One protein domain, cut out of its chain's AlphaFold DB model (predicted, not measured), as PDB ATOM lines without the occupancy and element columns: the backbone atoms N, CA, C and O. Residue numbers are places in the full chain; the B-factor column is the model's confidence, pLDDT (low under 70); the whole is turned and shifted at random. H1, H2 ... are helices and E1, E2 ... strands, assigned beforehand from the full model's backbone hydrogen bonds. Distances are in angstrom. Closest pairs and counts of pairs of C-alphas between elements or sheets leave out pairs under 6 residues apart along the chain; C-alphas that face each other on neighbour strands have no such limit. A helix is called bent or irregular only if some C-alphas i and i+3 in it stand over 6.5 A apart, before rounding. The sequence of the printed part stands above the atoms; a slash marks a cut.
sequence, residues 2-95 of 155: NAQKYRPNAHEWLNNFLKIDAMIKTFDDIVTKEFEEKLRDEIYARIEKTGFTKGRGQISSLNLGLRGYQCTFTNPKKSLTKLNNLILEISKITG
ATOM      1  N   ASN A   2      17.331  23.778 -90.916       81.25
ATOM      2  CA  ASN A   2      17.126  23.034 -89.654       81.25
ATOM      3  C   ASN A   2      18.336  22.181 -89.272       81.25
ATOM      4  O   ASN A   2      18.745  22.196 -88.122       81.25
ATOM      5  N   ALA A   3      18.958  21.525 -90.253       84.25
ATOM      6  CA  ALA A   3      20.197  20.779 -90.060       84.25
ATOM      7  C   ALA A   3      21.413  21.655 -89.683       84.25
ATOM      8  O   ALA A   3      22.373  21.133 -89.134       84.25
ATOM      9  N   GLN A   4      21.377  22.975 -89.925       86.12
ATOM     10  CA  GLN A   4      22.394  23.896 -89.395       86.12
ATOM     11  C   GLN A   4      22.147  24.159 -87.896       86.12
ATOM     12  O   GLN A   4      23.082  24.147 -87.107       86.12
ATOM     13  N   LYS A   5      20.879  24.353 -87.494       86.31
ATOM     14  CA  LYS A   5      20.485  24.632 -86.100       86.31
ATOM     15  C   LYS A   5      20.561  23.403 -85.185       86.31
ATOM     16  O   LYS A   5      21.036  23.498 -84.063       86.31
ATOM     17  N   TYR A   6      20.078  22.258 -85.656       89.44
ATOM     18  CA  TYR A   6      20.007  20.992 -84.916       89.44
ATOM     19  C   TYR A   6      21.001  19.983 -85.488       89.44
ATOM     20  O   TYR A   6      20.664  18.833 -85.771       89.44
ATOM     21  N   ARG A   7      22.229  20.451 -85.723       90.81
ATOM     22  CA  ARG A   7      23.269  19.694 -86.418       90.81
ATOM     23  C   ARG A   7      23.606  18.350 -85.757       90.81
ATOM     24  O   ARG A   7      23.665  17.382 -86.506       90.81
ATOM     25  N   PRO A   8      23.749  18.234 -84.419       93.12
ATOM     26  CA  PRO A   8      24.021  16.942 -83.782       93.12
ATOM     27  C   PRO A   8      22.936  15.904 -84.078       93.12
ATOM     28  O   PRO A   8      23.245  14.811 -84.541       93.12
ATOM     29  N   ASN A   9      21.663  16.285 -83.930       92.19
ATOM     30  CA  ASN A   9      20.540  15.396 -84.221       92.19
ATOM     31  C   ASN A   9      20.530  14.996 -85.702       92.19
ATOM     32  O   ASN A   9      20.396  13.825 -86.030       92.19
ATOM     33  N   ALA A  10      20.694  15.956 -86.617       91.69
ATOM     34  CA  ALA A  10      20.714  15.658 -88.049       91.69
ATOM     35  C   ALA A  10      21.882  14.728 -88.433       91.69
ATOM     36  O   ALA A  10      21.702  13.826 -89.247       91.69
ATOM     37  N   HIS A  11      23.050  14.915 -87.814       92.56
ATOM     38  CA  HIS A  11      24.213  14.052 -87.997       92.56
ATOM     39  C   HIS A  11      23.945  12.625 -87.501       92.56
ATOM     40  O   HIS A  11      24.257  11.664 -88.201       92.56
ATOM     41  N   GLU A  12      23.343  12.473 -86.320       93.69
ATOM     42  CA  GLU A  12      22.958  11.167 -85.776       93.69
ATOM     43  C   GLU A  12      21.991  10.434 -86.714       93.69
ATOM     44  O   GLU A  12      22.216   9.274 -87.059       93.69
ATOM     45  N   TRP A  13      20.965  11.132 -87.207       93.00
ATOM     46  CA  TRP A  13      20.008  10.583 -88.168       93.00
ATOM     47  C   TRP A  13      20.677  10.080 -89.447       93.00
ATOM     48  O   TRP A  13      20.446   8.937 -89.843       93.00
ATOM     49  N   LEU A  14      21.525  10.897 -90.074       92.50
ATOM     50  CA  LEU A  14      22.181  10.540 -91.335       92.50
ATOM     51  C   LEU A  14      23.155   9.363 -91.193       92.50
ATOM     52  O   LEU A  14      23.270   8.553 -92.109       92.50
ATOM     53  N   ASN A  15      23.834   9.245 -90.051       90.69
ATOM     54  CA  ASN A  15      24.849   8.210 -89.856       90.69
ATOM     55  C   ASN A  15      24.293   6.902 -89.280       90.69
ATOM     56  O   ASN A  15      24.840   5.840 -89.578       90.69
ATOM     57  N   ASN A  16      23.211   6.951 -88.498       93.75
ATOM     58  CA  ASN A  16      22.718   5.777 -87.769       93.75
ATOM     59  C   ASN A  16      21.389   5.229 -88.300       93.75
ATOM     60  O   ASN A  16      21.168   4.024 -88.213       93.75
ATOM     61  N   PHE A  17      20.528   6.074 -88.876       93.12
ATOM     62  CA  PHE A  17      19.151   5.688 -89.211       93.12
ATOM     63  C   PHE A  17      18.826   5.804 -90.705       93.12
ATOM     64  O   PHE A  17      18.091   4.977 -91.237       93.12
ATOM     65  N   LEU A  18      19.370   6.809 -91.399       88.44
ATOM     66  CA  LEU A  18      19.011   7.130 -92.780       88.44
ATOM     67  C   LEU A  18      20.256   7.457 -93.617       88.44
ATOM     68  O   LEU A  18      20.545   8.612 -93.928       88.44
ATOM     69  N   LYS A  19      20.992   6.404 -93.985       87.19
ATOM     70  CA  LYS A  19      22.263   6.494 -94.716       87.19
ATOM     71  C   LYS A  19      22.048   6.806 -96.198       87.19
ATOM     72  O   LYS A  19      22.075   5.918 -97.044       87.19
ATOM     73  N   ILE A  20      21.810   8.076 -96.509       89.50
ATOM     74  CA  ILE A  20      21.733   8.569 -97.887       89.50
ATOM     75  C   ILE A  20      23.070   9.219 -98.250       89.50
ATOM     76  O   ILE A  20      23.356  10.330 -97.804       89.50
ATOM     77  N   ASP A  21      23.857   8.560 -99.104       89.44
ATOM     78  CA  ASP A  21      25.218   8.983 -99.472       89.44
ATOM     79  C   ASP A  21      25.314  10.448 -99.896       89.44
ATOM     80  O   ASP A  21      26.206  11.171 -99.459       89.44
ATOM     81  N   ALA A  22      24.386  10.911-100.736       87.06
ATOM     82  CA  ALA A  22      24.377  12.294-101.205       87.06
ATOM     83  C   ALA A  22      24.194  13.300-100.055       87.06
ATOM     84  O   ALA A  22      24.820  14.359-100.056       87.06
ATOM     85  N   MET A  23      23.363  12.968 -99.060       89.12
ATOM     86  CA  MET A  23      23.139  13.825 -97.894       89.12
ATOM     87  C   MET A  23      24.330  13.799 -96.940       89.12
ATOM     88  O   MET A  23      24.698  14.850 -96.434       89.12
ATOM     89  N   ILE A  24      24.955  12.635 -96.733       91.81
ATOM     90  CA  ILE A  24      26.163  12.509 -95.904       91.81
ATOM     91  C   ILE A  24      27.302  13.334 -96.515       91.81
ATOM     92  O   ILE A  24      27.893  14.162 -95.829       91.81
ATOM     93  N   LYS A  25      27.558  13.172 -97.822       91.44
ATOM     94  CA  LYS A  25      28.641  13.871 -98.535       91.44
ATOM     95  C   LYS A  25      28.519  15.390 -98.501       91.44
ATOM     96  O   LYS A  25      29.534  16.068 -98.511       91.44
ATOM     97  N   THR A  26      27.297  15.914 -98.484       89.94
ATOM     98  CA  THR A  26      27.035  17.362 -98.525       89.94
ATOM     99  C   THR A  26      26.716  17.949 -97.151       89.94
ATOM    100  O   THR A  26      26.467  19.148 -97.038       89.94
ATOM    101  N   PHE A  27      26.708  17.134 -96.089       92.81
ATOM    102  CA  PHE A  27      26.243  17.557 -94.768       92.81
ATOM    103  C   PHE A  27      27.121  18.641 -94.141       92.81
ATOM    104  O   PHE A  27      26.617  19.498 -93.414       92.81
ATOM    105  N   ASP A  28      28.421  18.619 -94.405       92.12
ATOM    106  CA  ASP A  28      29.355  19.609 -93.867       92.12
ATOM    107  C   ASP A  28      29.287  20.927 -94.638       92.12
ATOM    108  O   ASP A  28      29.363  21.999 -94.037       92.12
ATOM    109  N   ASP A  29      28.987  20.867 -95.934       92.44
ATOM    110  CA  ASP A  29      28.855  22.054 -96.775       92.44
ATOM    111  C   ASP A  29      27.689  22.940 -96.334       92.44
ATOM    112  O   ASP A  29      27.758  24.162 -96.470       92.44
ATOM    113  N   ILE A  30      26.632  22.359 -95.748       91.50
ATOM    114  CA  ILE A  30      25.399  23.094 -95.436       91.50
ATOM    115  C   ILE A  30      25.608  24.268 -94.481       91.50
ATOM    116  O   ILE A  30      24.734  25.125 -94.422       91.50
ATOM    117  N   VAL A  31      26.674  24.291 -93.671       92.81
ATOM    118  CA  VAL A  31      26.958  25.382 -92.714       92.81
ATOM    119  C   VAL A  31      27.863  26.467 -93.298       92.81
ATOM    120  O   VAL A  31      28.099  27.479 -92.641       92.81
ATOM    121  N   THR A  32      28.355  26.283 -94.522       95.06
ATOM    122  CA  THR A  32      29.266  27.229 -95.169       95.06
ATOM    123  C   THR A  32      28.509  28.391 -95.806       95.06
ATOM    124  O   THR A  32      27.361  28.264 -96.241       95.06
ATOM    125  N   LYS A  33      29.171  29.549 -95.896       95.75
ATOM    126  CA  LYS A  33      28.641  30.703 -96.629       95.75
ATOM    127  C   LYS A  33      28.490  30.401 -98.123       95.75
ATOM    128  O   LYS A  33      27.481  30.781 -98.704       95.75
ATOM    129  N   GLU A  34      29.442  29.677 -98.713       95.94
ATOM    130  CA  GLU A  34      29.426  29.312-100.135       95.94
ATOM    131  C   GLU A  34      28.185  28.481-100.496       95.94
ATOM    132  O   GLU A  34      27.529  28.736-101.506       95.94
ATOM    133  N   PHE A  35      27.802  27.530 -99.640       93.75
ATOM    134  CA  PHE A  35      26.558  26.784 -99.817       93.75
ATOM    135  C   PHE A  35      25.329  27.701 -99.815       93.75
ATOM    136  O   PHE A  35      24.417  27.529-100.622       93.75
ATOM    137  N   GLU A  36      25.287  28.687 -98.918       94.69
ATOM    138  CA  GLU A  36      24.174  29.637 -98.860       94.69
ATOM    139  C   GLU A  36      24.135  30.562-100.084       94.69
ATOM    140  O   GLU A  36      23.049  30.851-100.589       94.69
ATOM    141  N   GLU A  37      25.289  30.983-100.603       96.00
ATOM    142  CA  GLU A  37      25.391  31.743-101.855       96.00
ATOM    143  C   GLU A  37      24.848  30.921-103.032       96.00
ATOM    144  O   GLU A  37      23.934  31.382-103.719       96.00
ATOM    145  N   LYS A  38      25.276  29.659-103.178       93.38
ATOM    146  CA  LYS A  38      24.734  28.728-104.187       93.38
ATOM    147  C   LYS A  38      23.225  28.532-104.038       93.38
ATOM    148  O   LYS A  38      22.482  28.602-105.015       93.38
ATOM    149  N   LEU A  39      22.731  28.345-102.813       91.06
ATOM    150  CA  LEU A  39      21.297  28.200-102.547       91.06
ATOM    151  C   LEU A  39      20.501  29.436-103.002       91.06
ATOM    152  O   LEU A  39      19.436  29.295-103.609       91.06
ATOM    153  N   ARG A  40      20.999  30.641-102.704       92.19
ATOM    154  CA  ARG A  40      20.373  31.906-103.114       92.19
ATOM    155  C   ARG A  40      20.378  32.051-104.636       92.19
ATOM    156  O   ARG A  40      19.327  32.298-105.228       92.19
ATOM    157  N   ASP A  41      21.541  31.885-105.248       93.06
ATOM    158  CA  ASP A  41      21.763  32.275-106.640       93.06
ATOM    159  C   ASP A  41      21.241  31.233-107.628       93.06
ATOM    160  O   ASP A  41      20.747  31.582-108.701       93.06
ATOM    161  N   GLU A  42      21.275  29.953-107.260       91.25
ATOM    162  CA  GLU A  42      20.864  28.876-108.157       91.25
ATOM    163  C   GLU A  42      19.448  28.387-107.877       91.25
ATOM    164  O   GLU A  42      18.666  28.206-108.811       91.25
ATOM    165  N   ILE A  43      19.090  28.173-106.609       89.69
ATOM    166  CA  ILE A  43      17.810  27.546-106.260       89.69
ATOM    167  C   ILE A  43      16.723  28.598-106.065       89.69
ATOM    168  O   ILE A  43      15.670  28.511-106.699       89.69
ATOM    169  N   TYR A  44      16.951  29.612-105.225       89.19
ATOM    170  CA  TYR A  44      15.919  30.622-104.955       89.19
ATOM    171  C   TYR A  44      15.595  31.436-106.205       89.19
ATOM    172  O   TYR A  44      14.417  31.584-106.526       89.19
ATOM    173  N   ALA A  45      16.607  31.851-106.969       89.06
ATOM    174  CA  ALA A  45      16.398  32.569-108.224       89.06
ATOM    175  C   ALA A  45      15.559  31.770-109.244       89.06
ATOM    176  O   ALA A  45      14.776  32.350-109.999       89.06
ATOM    177  N   ARG A  46      15.685  30.435-109.283       90.75
ATOM    178  CA  ARG A  46      14.847  29.580-110.146       90.75
ATOM    179  C   ARG A  46      13.419  29.472-109.628       90.75
ATOM    180  O   ARG A  46      12.482  29.585-110.414       90.75
ATOM    181  N   ILE A  47      13.241  29.308-108.317       88.44
ATOM    182  CA  ILE A  47      11.911  29.245-107.698       88.44
ATOM    183  C   ILE A  47      11.158  30.569-107.895       88.44
ATOM    184  O   ILE A  47       9.975  30.547-108.226       88.44
ATOM    185  N   GLU A  48      11.818  31.720-107.772       87.94
ATOM    186  CA  GLU A  48      11.193  33.039-107.973       87.94
ATOM    187  C   GLU A  48      10.612  33.205-109.386       87.94
ATOM    188  O   GLU A  48       9.507  33.729-109.553       87.94
ATOM    189  N   LYS A  49      11.278  32.643-110.404       89.81
ATOM    190  CA  LYS A  49      10.803  32.655-111.801       89.81
ATOM    191  C   LYS A  49       9.513  31.858-112.026       89.81
ATOM    192  O   LYS A  49       8.860  32.034-113.049       89.81
ATOM    193  N   THR A  50       9.100  31.014-111.078       89.75
ATOM    194  CA  THR A  50       7.844  30.241-111.171       89.75
ATOM    195  C   THR A  50       6.596  31.102-110.927       89.75
ATOM    196  O   THR A  50       5.474  30.661-111.187       89.75
ATOM    197  N   GLY A  51       6.777  32.334-110.433       86.56
ATOM    198  CA  GLY A  51       5.696  33.263-110.101       86.56
ATOM    199  C   GLY A  51       5.117  33.079-108.694       86.56
ATOM    200  O   GLY A  51       4.108  33.719-108.364       86.56
ATOM    201  N   PHE A  52       5.717  32.214-107.866       83.25
ATOM    202  CA  PHE A  52       5.408  32.113-106.442       83.25
ATOM    203  C   PHE A  52       6.132  33.179-105.630       83.25
ATOM    204  O   PHE A  52       7.362  33.230-105.592       83.25
ATOM    205  N   THR A  53       5.356  33.969-104.894       74.31
ATOM    206  CA  THR A  53       5.900  34.892-103.904       74.31
ATOM    207  C   THR A  53       6.511  34.106-102.751       74.31
ATOM    208  O   THR A  53       5.895  33.181-102.217       74.31
ATOM    209  N   LYS A  54       7.724  34.488-102.355       70.19
ATOM    210  CA  LYS A  54       8.422  33.901-101.216       70.19
ATOM    211  C   LYS A  54       7.653  34.142 -99.916       70.19
ATOM    212  O   LYS A  54       7.553  35.273 -99.443       70.19
ATOM    213  N   GLY A  55       7.159  33.070 -99.301       71.31
ATOM    214  CA  GLY A  55       6.717  33.090 -97.911       71.31
ATOM    215  C   GLY A  55       7.893  33.283 -96.948       71.31
ATOM    216  O   GLY A  55       9.047  32.989 -97.264       71.31
ATOM    217  N   ARG A  56       7.610  33.779 -95.742       68.25
ATOM    218  CA  ARG A  56       8.625  33.964 -94.698       68.25
ATOM    219  C   ARG A  56       8.748  32.685 -93.868       68.25
ATOM    220  O   ARG A  56       7.998  32.509 -92.915       68.25
ATOM    221  N   GLY A  57       9.723  31.834 -94.191       73.75
ATOM    222  CA  GLY A  57      10.113  30.736 -93.303       73.75
ATOM    223  C   GLY A  57      10.533  31.252 -91.918       73.75
ATOM    224  O   GLY A  57      11.129  32.325 -91.805       73.75
ATOM    225  N   GLN A  58      10.214  30.496 -90.865       78.50
ATOM    226  CA  GLN A  58      10.487  30.883 -89.469       78.50
ATOM    227  C   GLN A  58      11.968  30.792 -89.083       78.50
ATOM    228  O   GLN A  58      12.402  31.428 -88.129       78.50
ATOM    229  N   ILE A  59      12.737  29.987 -89.811       80.94
ATOM    230  CA  ILE A  59      14.145  29.716 -89.529       80.94
ATOM    231  C   ILE A  59      14.968  30.372 -90.631       80.94
ATOM    232  O   ILE A  59      14.553  30.365 -91.794       80.94
ATOM    233  N   SER A  60      16.102  30.959 -90.253       89.50
ATOM    234  CA  SER A  60      17.085  31.575 -91.144       89.50
ATOM    235  C   SER A  60      18.381  30.768 -91.168       89.50
ATOM    236  O   SER A  60      18.657  29.991 -90.253       89.50
ATOM    237  N   SER A  61      19.147  30.922 -92.241       90.94
ATOM    238  CA  SER A  61      20.456  30.305 -92.390       90.94
ATOM    239  C   SER A  61      21.488  31.053 -91.548       90.94
ATOM    240  O   SER A  61      21.218  32.166 -91.088       90.94
ATOM    241  N   LEU A  62      22.639  30.429 -91.300       92.12
ATOM    242  CA  LEU A  62      23.641  30.957 -90.375       92.12
ATOM    243  C   LEU A  62      24.371  32.183 -90.937       92.12
ATOM    244  O   LEU A  62      24.576  33.144 -90.204       92.12
ATOM    245  N   ASN A  63      24.755  32.160 -92.216       94.12
ATOM    246  CA  ASN A  63      25.719  33.124 -92.759       94.12
ATOM    247  C   ASN A  63      25.057  34.332 -93.441       94.12
ATOM    248  O   ASN A  63      25.460  35.471 -93.232       94.12
ATOM    249  N   LEU A  64      24.043  34.088 -94.270       93.56
ATOM    250  CA  LEU A  64      23.342  35.087 -95.080       93.56
ATOM    251  C   LEU A  64      21.923  35.378 -94.574       93.56
ATOM    252  O   LEU A  64      21.203  36.176 -95.175       93.56
ATOM    253  N   GLY A  65      21.478  34.706 -93.506       91.44
ATOM    254  CA  GLY A  65      20.133  34.889 -92.956       91.44
ATOM    255  C   GLY A  65      19.009  34.520 -93.933       91.44
ATOM    256  O   GLY A  65      17.875  34.988 -93.785       91.44
ATOM    257  N   LEU A  66      19.293  33.684 -94.937       89.69
ATOM    258  CA  LEU A  66      18.313  33.221 -95.914       89.69
ATOM    259  C   LEU A  66      17.202  32.496 -95.181       89.69
ATOM    260  O   LEU A  66      17.475  31.613 -94.384       89.69
ATOM    261  N   ARG A  67      15.948  32.855 -95.444       87.56
ATOM    262  CA  ARG A  67      14.780  32.151 -94.901       87.56
ATOM    263  C   ARG A  67      14.310  31.072 -95.855       87.56
ATOM    264  O   ARG A  67      14.290  31.314 -97.064       87.56
ATOM    265  N   GLY A  68      13.854  29.952 -95.290       81.31
ATOM    266  CA  GLY A  68      13.272  28.851 -96.051       81.31
ATOM    267  C   GLY A  68      12.162  29.345 -96.976       81.31
ATOM    268  O   GLY A  68      11.311  30.139 -96.564       81.31
ATOM    269  N   TYR A  69      12.197  28.898 -98.229       80.06
ATOM    270  CA  TYR A  69      11.228  29.295 -99.242       80.06
ATOM    271  C   TYR A  69       9.929  28.512 -99.027       80.06
ATOM    272  O   TYR A  69       9.895  27.297 -99.198       80.06
ATOM    273  N   GLN A  70       8.865  29.202 -98.616       81.88
ATOM    274  CA  GLN A  70       7.541  28.603 -98.451       81.88
ATOM    275  C   GLN A  70       6.618  29.112 -99.554       81.88
ATOM    276  O   GLN A  70       6.333  30.307 -99.624       81.88
ATOM    277  N   CYS A  71       6.160  28.210-100.419       78.50
ATOM    278  CA  CYS A  71       5.165  28.523-101.437       78.50
ATOM    279  C   CYS A  71       3.771  28.406-100.815       78.50
ATOM    280  O   CYS A  71       3.330  27.305-100.491       78.50
ATOM    281  N   THR A  72       3.080  29.531-100.640       77.25
ATOM    282  CA  THR A  72       1.695  29.559-100.152       77.25
ATOM    283  C   THR A  72       0.741  29.956-101.276       77.25
ATOM    284  O   THR A  72       1.058  30.787-102.130       77.25
ATOM    285  N   PHE A  73      -0.438  29.339-101.301       80.06
ATOM    286  CA  PHE A  73      -1.522  29.675-102.221       80.06
ATOM    287  C   PHE A  73      -2.869  29.421-101.545       80.06
ATOM    288  O   PHE A  73      -3.033  28.449-100.815       80.06
ATOM    289  N   THR A  74      -3.847  30.292-101.797       78.00
ATOM    290  CA  THR A  74      -5.192  30.183-101.200       78.00
ATOM    291  C   THR A  74      -6.133  29.331-102.047       78.00
ATOM    292  O   THR A  74      -7.063  28.721-101.531       78.00
ATOM    293  N   ASN A  75      -5.925  29.297-103.366       84.38
ATOM    294  CA  ASN A  75      -6.777  28.560-104.290       84.38
ATOM    295  C   ASN A  75      -5.905  27.797-105.301       84.38
ATOM    296  O   ASN A  75      -5.304  28.431-106.174       84.38
ATOM    297  N   PRO A  76      -5.849  26.455-105.224       81.31
ATOM    298  CA  PRO A  76      -4.986  25.658-106.091       81.31
ATOM    299  C   PRO A  76      -5.371  25.771-107.569       81.31
ATOM    300  O   PRO A  76      -4.487  25.792-108.418       81.31
ATOM    301  N   LYS A  77      -6.662  25.940-107.895       86.06
ATOM    302  CA  LYS A  77      -7.116  26.135-109.282       86.06
ATOM    303  C   LYS A  77      -6.600  27.456-109.854       86.06
ATOM    304  O   LYS A  77      -6.053  27.477-110.951       86.06
ATOM    305  N   LYS A  78      -6.700  28.551-109.090       87.75
ATOM    306  CA  LYS A  78      -6.169  29.869-109.501       87.75
ATOM    307  C   LYS A  78      -4.641  29.886-109.588       87.75
ATOM    308  O   LYS A  78      -4.078  30.681-110.334       87.75
ATOM    309  N   SER A  79      -3.963  29.030-108.825       89.12
ATOM    310  CA  SER A  79      -2.500  28.925-108.804       89.12
ATOM    311  C   SER A  79      -1.949  27.770-109.647       89.12
ATOM    312  O   SER A  79      -0.741  27.546-109.618       89.12
ATOM    313  N   LEU A  80      -2.784  27.071-110.425       89.00
ATOM    314  CA  LEU A  80      -2.408  25.836-111.120       89.00
ATOM    315  C   LEU A  80      -1.222  26.027-112.073       89.00
ATOM    316  O   LEU A  80      -0.301  25.214-112.080       89.00
ATOM    317  N   THR A  81      -1.191  27.123-112.834       90.50
ATOM    318  CA  THR A  81      -0.063  27.435-113.727       90.50
ATOM    319  C   THR A  81       1.239  27.619-112.948       90.50
ATOM    320  O   THR A  81       2.258  27.033-113.301       90.50
ATOM    321  N   LYS A  82       1.202  28.373-111.841       90.44
ATOM    322  CA  LYS A  82       2.372  28.588-110.975       90.44
ATOM    323  C   LYS A  82       2.840  27.275-110.346       90.44
ATOM    324  O   LYS A  82       4.034  26.995-110.351       90.44
ATOM    325  N   LEU A  83       1.906  26.449-109.863       89.56
ATOM    326  CA  LEU A  83       2.182  25.109-109.328       89.56
ATOM    327  C   LEU A  83       2.875  24.226-110.364       89.56
ATOM    328  O   LEU A  83       3.908  23.632-110.067       89.56
ATOM    329  N   ASN A  84       2.355  24.184-111.589       91.12
ATOM    330  CA  ASN A  84       2.959  23.412-112.670       91.12
ATOM    331  C   ASN A  84       4.375  23.888-113.010       91.12
ATOM    332  O   ASN A  84       5.251  23.049-113.227       91.12
ATOM    333  N   ASN A  85       4.611  25.203-113.017       92.12
ATOM    334  CA  ASN A  85       5.943  25.770-113.223       92.12
ATOM    335  C   ASN A  85       6.893  25.380-112.085       92.12
ATOM    336  O   ASN A  85       8.005  24.934-112.348       92.12
ATOM    337  N   LEU A  86       6.447  25.476-110.829       91.25
ATOM    338  CA  LEU A  86       7.241  25.085-109.666       91.25
ATOM    339  C   LEU A  86       7.626  23.605-109.698       91.25
ATOM    340  O   LEU A  86       8.790  23.275-109.509       91.25
ATOM    341  N   ILE A  87       6.673  22.715-109.970       91.38
ATOM    342  CA  ILE A  87       6.939  21.274-110.040       91.38
ATOM    343  C   ILE A  87       7.872  20.935-111.204       91.38
ATOM    344  O   ILE A  87       8.733  20.066-111.068       91.38
ATOM    345  N   LEU A  88       7.732  21.627-112.337       93.06
ATOM    346  CA  LEU A  88       8.657  21.485-113.455       93.06
ATOM    347  C   LEU A  88      10.076  21.920-113.065       93.06
ATOM    348  O   LEU A  88      11.026  21.202-113.364       93.06
ATOM    349  N   GLU A  89      10.231  23.054-112.383       92.69
ATOM    350  CA  GLU A  89      11.546  23.517-111.926       92.69
ATOM    351  C   GLU A  89      12.152  22.592-110.866       92.69
ATOM    352  O   GLU A  89      13.331  22.265-110.961       92.69
ATOM    353  N   ILE A  90      11.358  22.082-109.918       90.38
ATOM    354  CA  ILE A  90      11.821  21.071-108.955       90.38
ATOM    355  C   ILE A  90      12.320  19.831-109.700       90.38
ATOM    356  O   ILE A  90      13.428  19.384-109.438       90.38
ATOM    357  N   SER A  91      11.553  19.325-110.668       93.06
ATOM    358  CA  SER A  91      11.943  18.172-111.491       93.06
ATOM    359  C   SER A  91      13.266  18.404-112.230       93.06
ATOM    360  O   SER A  91      14.118  17.519-112.239       93.06
ATOM    361  N   LYS A  92      13.488  19.602-112.785       92.94
ATOM    362  CA  LYS A  92      14.760  19.962-113.434       92.94
ATOM    363  C   LYS A  92      15.928  20.047-112.450       92.94
ATOM    364  O   LYS A  92      17.035  19.665-112.805       92.94
ATOM    365  N   ILE A  93      15.698  20.580-111.248       89.06
ATOM    366  CA  ILE A  93      16.734  20.749-110.218       89.06
ATOM    367  C   ILE A  93      17.129  19.398-109.617       89.06
ATOM    368  O   ILE A  93      18.312  19.131-109.437       89.06
ATOM    369  N   THR A  94      16.152  18.554-109.286       86.38
ATOM    370  CA  THR A  94      16.388  17.299-108.561       86.38
ATOM    371  C   THR A  94      16.564  16.091-109.476       86.38
ATOM    372  O   THR A  94      16.954  15.024-109.006       86.38
ATOM    373  N   GLY A  95      16.219  16.215-110.762       90.06
ATOM    374  CA  GLY A  95      16.116  15.089-111.692       90.06
ATOM    375  C   GLY A  95      14.924  14.168-111.410       90.06
ATOM    376  O   GLY A  95      14.782  13.127-112.049       90.06
TER     377      GLY A  95
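This is residues 2 to 95 of the 155 residues of an uncharacterized protein of Methanophagales archaeon (UniProt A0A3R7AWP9). The model is an elongated, open frame: a two-stranded hairpin, E1 and E2, has the long helix H4 beside it, and the last helix, H5, folds back to touch H4 near H4's last residues. At the other end of H4, the short helix pair H2 and H3 is set crosswise as a small separate lobe, with H1 near H2, and a gap is left between H3 and H5. The printed part has 94 residues with five named helices and two named strands, in the order H1, H2, H3, H4, E1, E2, H5; the sheet E1 - E2 is antiparallel and the class is mostly helix. The whole is only just loose, close to compact, with a radius of gyration of the C-alphas of 15.2 A, and the C-alphas span 43 by 26 by 22 A.

Strand E1, residues 54 to 60, is 13.5 A long and begins at C-alpha 54 (8.422, 33.901, -101.216). Strand E2, residues 67 to 71, is 12.2 A long. Helix H4, residues 33 to 48, is 20.9 A long; it is neither bent nor irregular, but only just: C-alphas 41 and 44 are 6.3 A apart. Helix H5, residues 80 to 94, is 20.8 A long and ends at C-alpha 94 (16.388, 17.299, -108.561). Helix H1 is residues 2 to 5, with C-alpha 2 at (17.126, 23.034, -89.654). Helix H2 is residues 7 to 17, 14.9 A, and helix H3 is residues 21 to 26, 8.6 A.

E1 and E2 form an antiparallel hairpin at 144 degrees; N 55 and O 70, 2.9 A, and N 57 and O 68, 3.3 A, are within hydrogen-bond range. The closest C-alphas of H4 and E2 are those of Tyr 44 and Tyr 69, 7.5 A. H4, with residues 43 to 47 alone, touches H5, closest at the C-alphas of Ile 47 and Leu 86, 6.6 A. They run opposite ways at a shallow tilt of 34.9 degrees, only just short of steep. H3 and H4 are apart, as are H3 and H5. H2 and H3 only just touch, with 3 pairs of C-alphas within 8 A, and touch only at the corner by their link; the closest C-alphas are those of Leu 14 and Ile 24, 6.4 A. They run opposite ways at a shallow tilt of 18 degrees. H1 and H2 are close but not clearly touching, with the C-alphas of Ala 3 and Ala 10 at 5.5 A. In H2, H3 and H5 every O i to N i+4 pair is within hydrogen-bond range, in H4 9 of 12 are, and H1 is too short for such a pair.

The two C-alphas farthest apart are those of Asn 16 and Lys 78, 43.4 A. The printed part has no cut, and no link is long. The mean pLDDT of the printed part is 88.4, and Arg 56 is under 70.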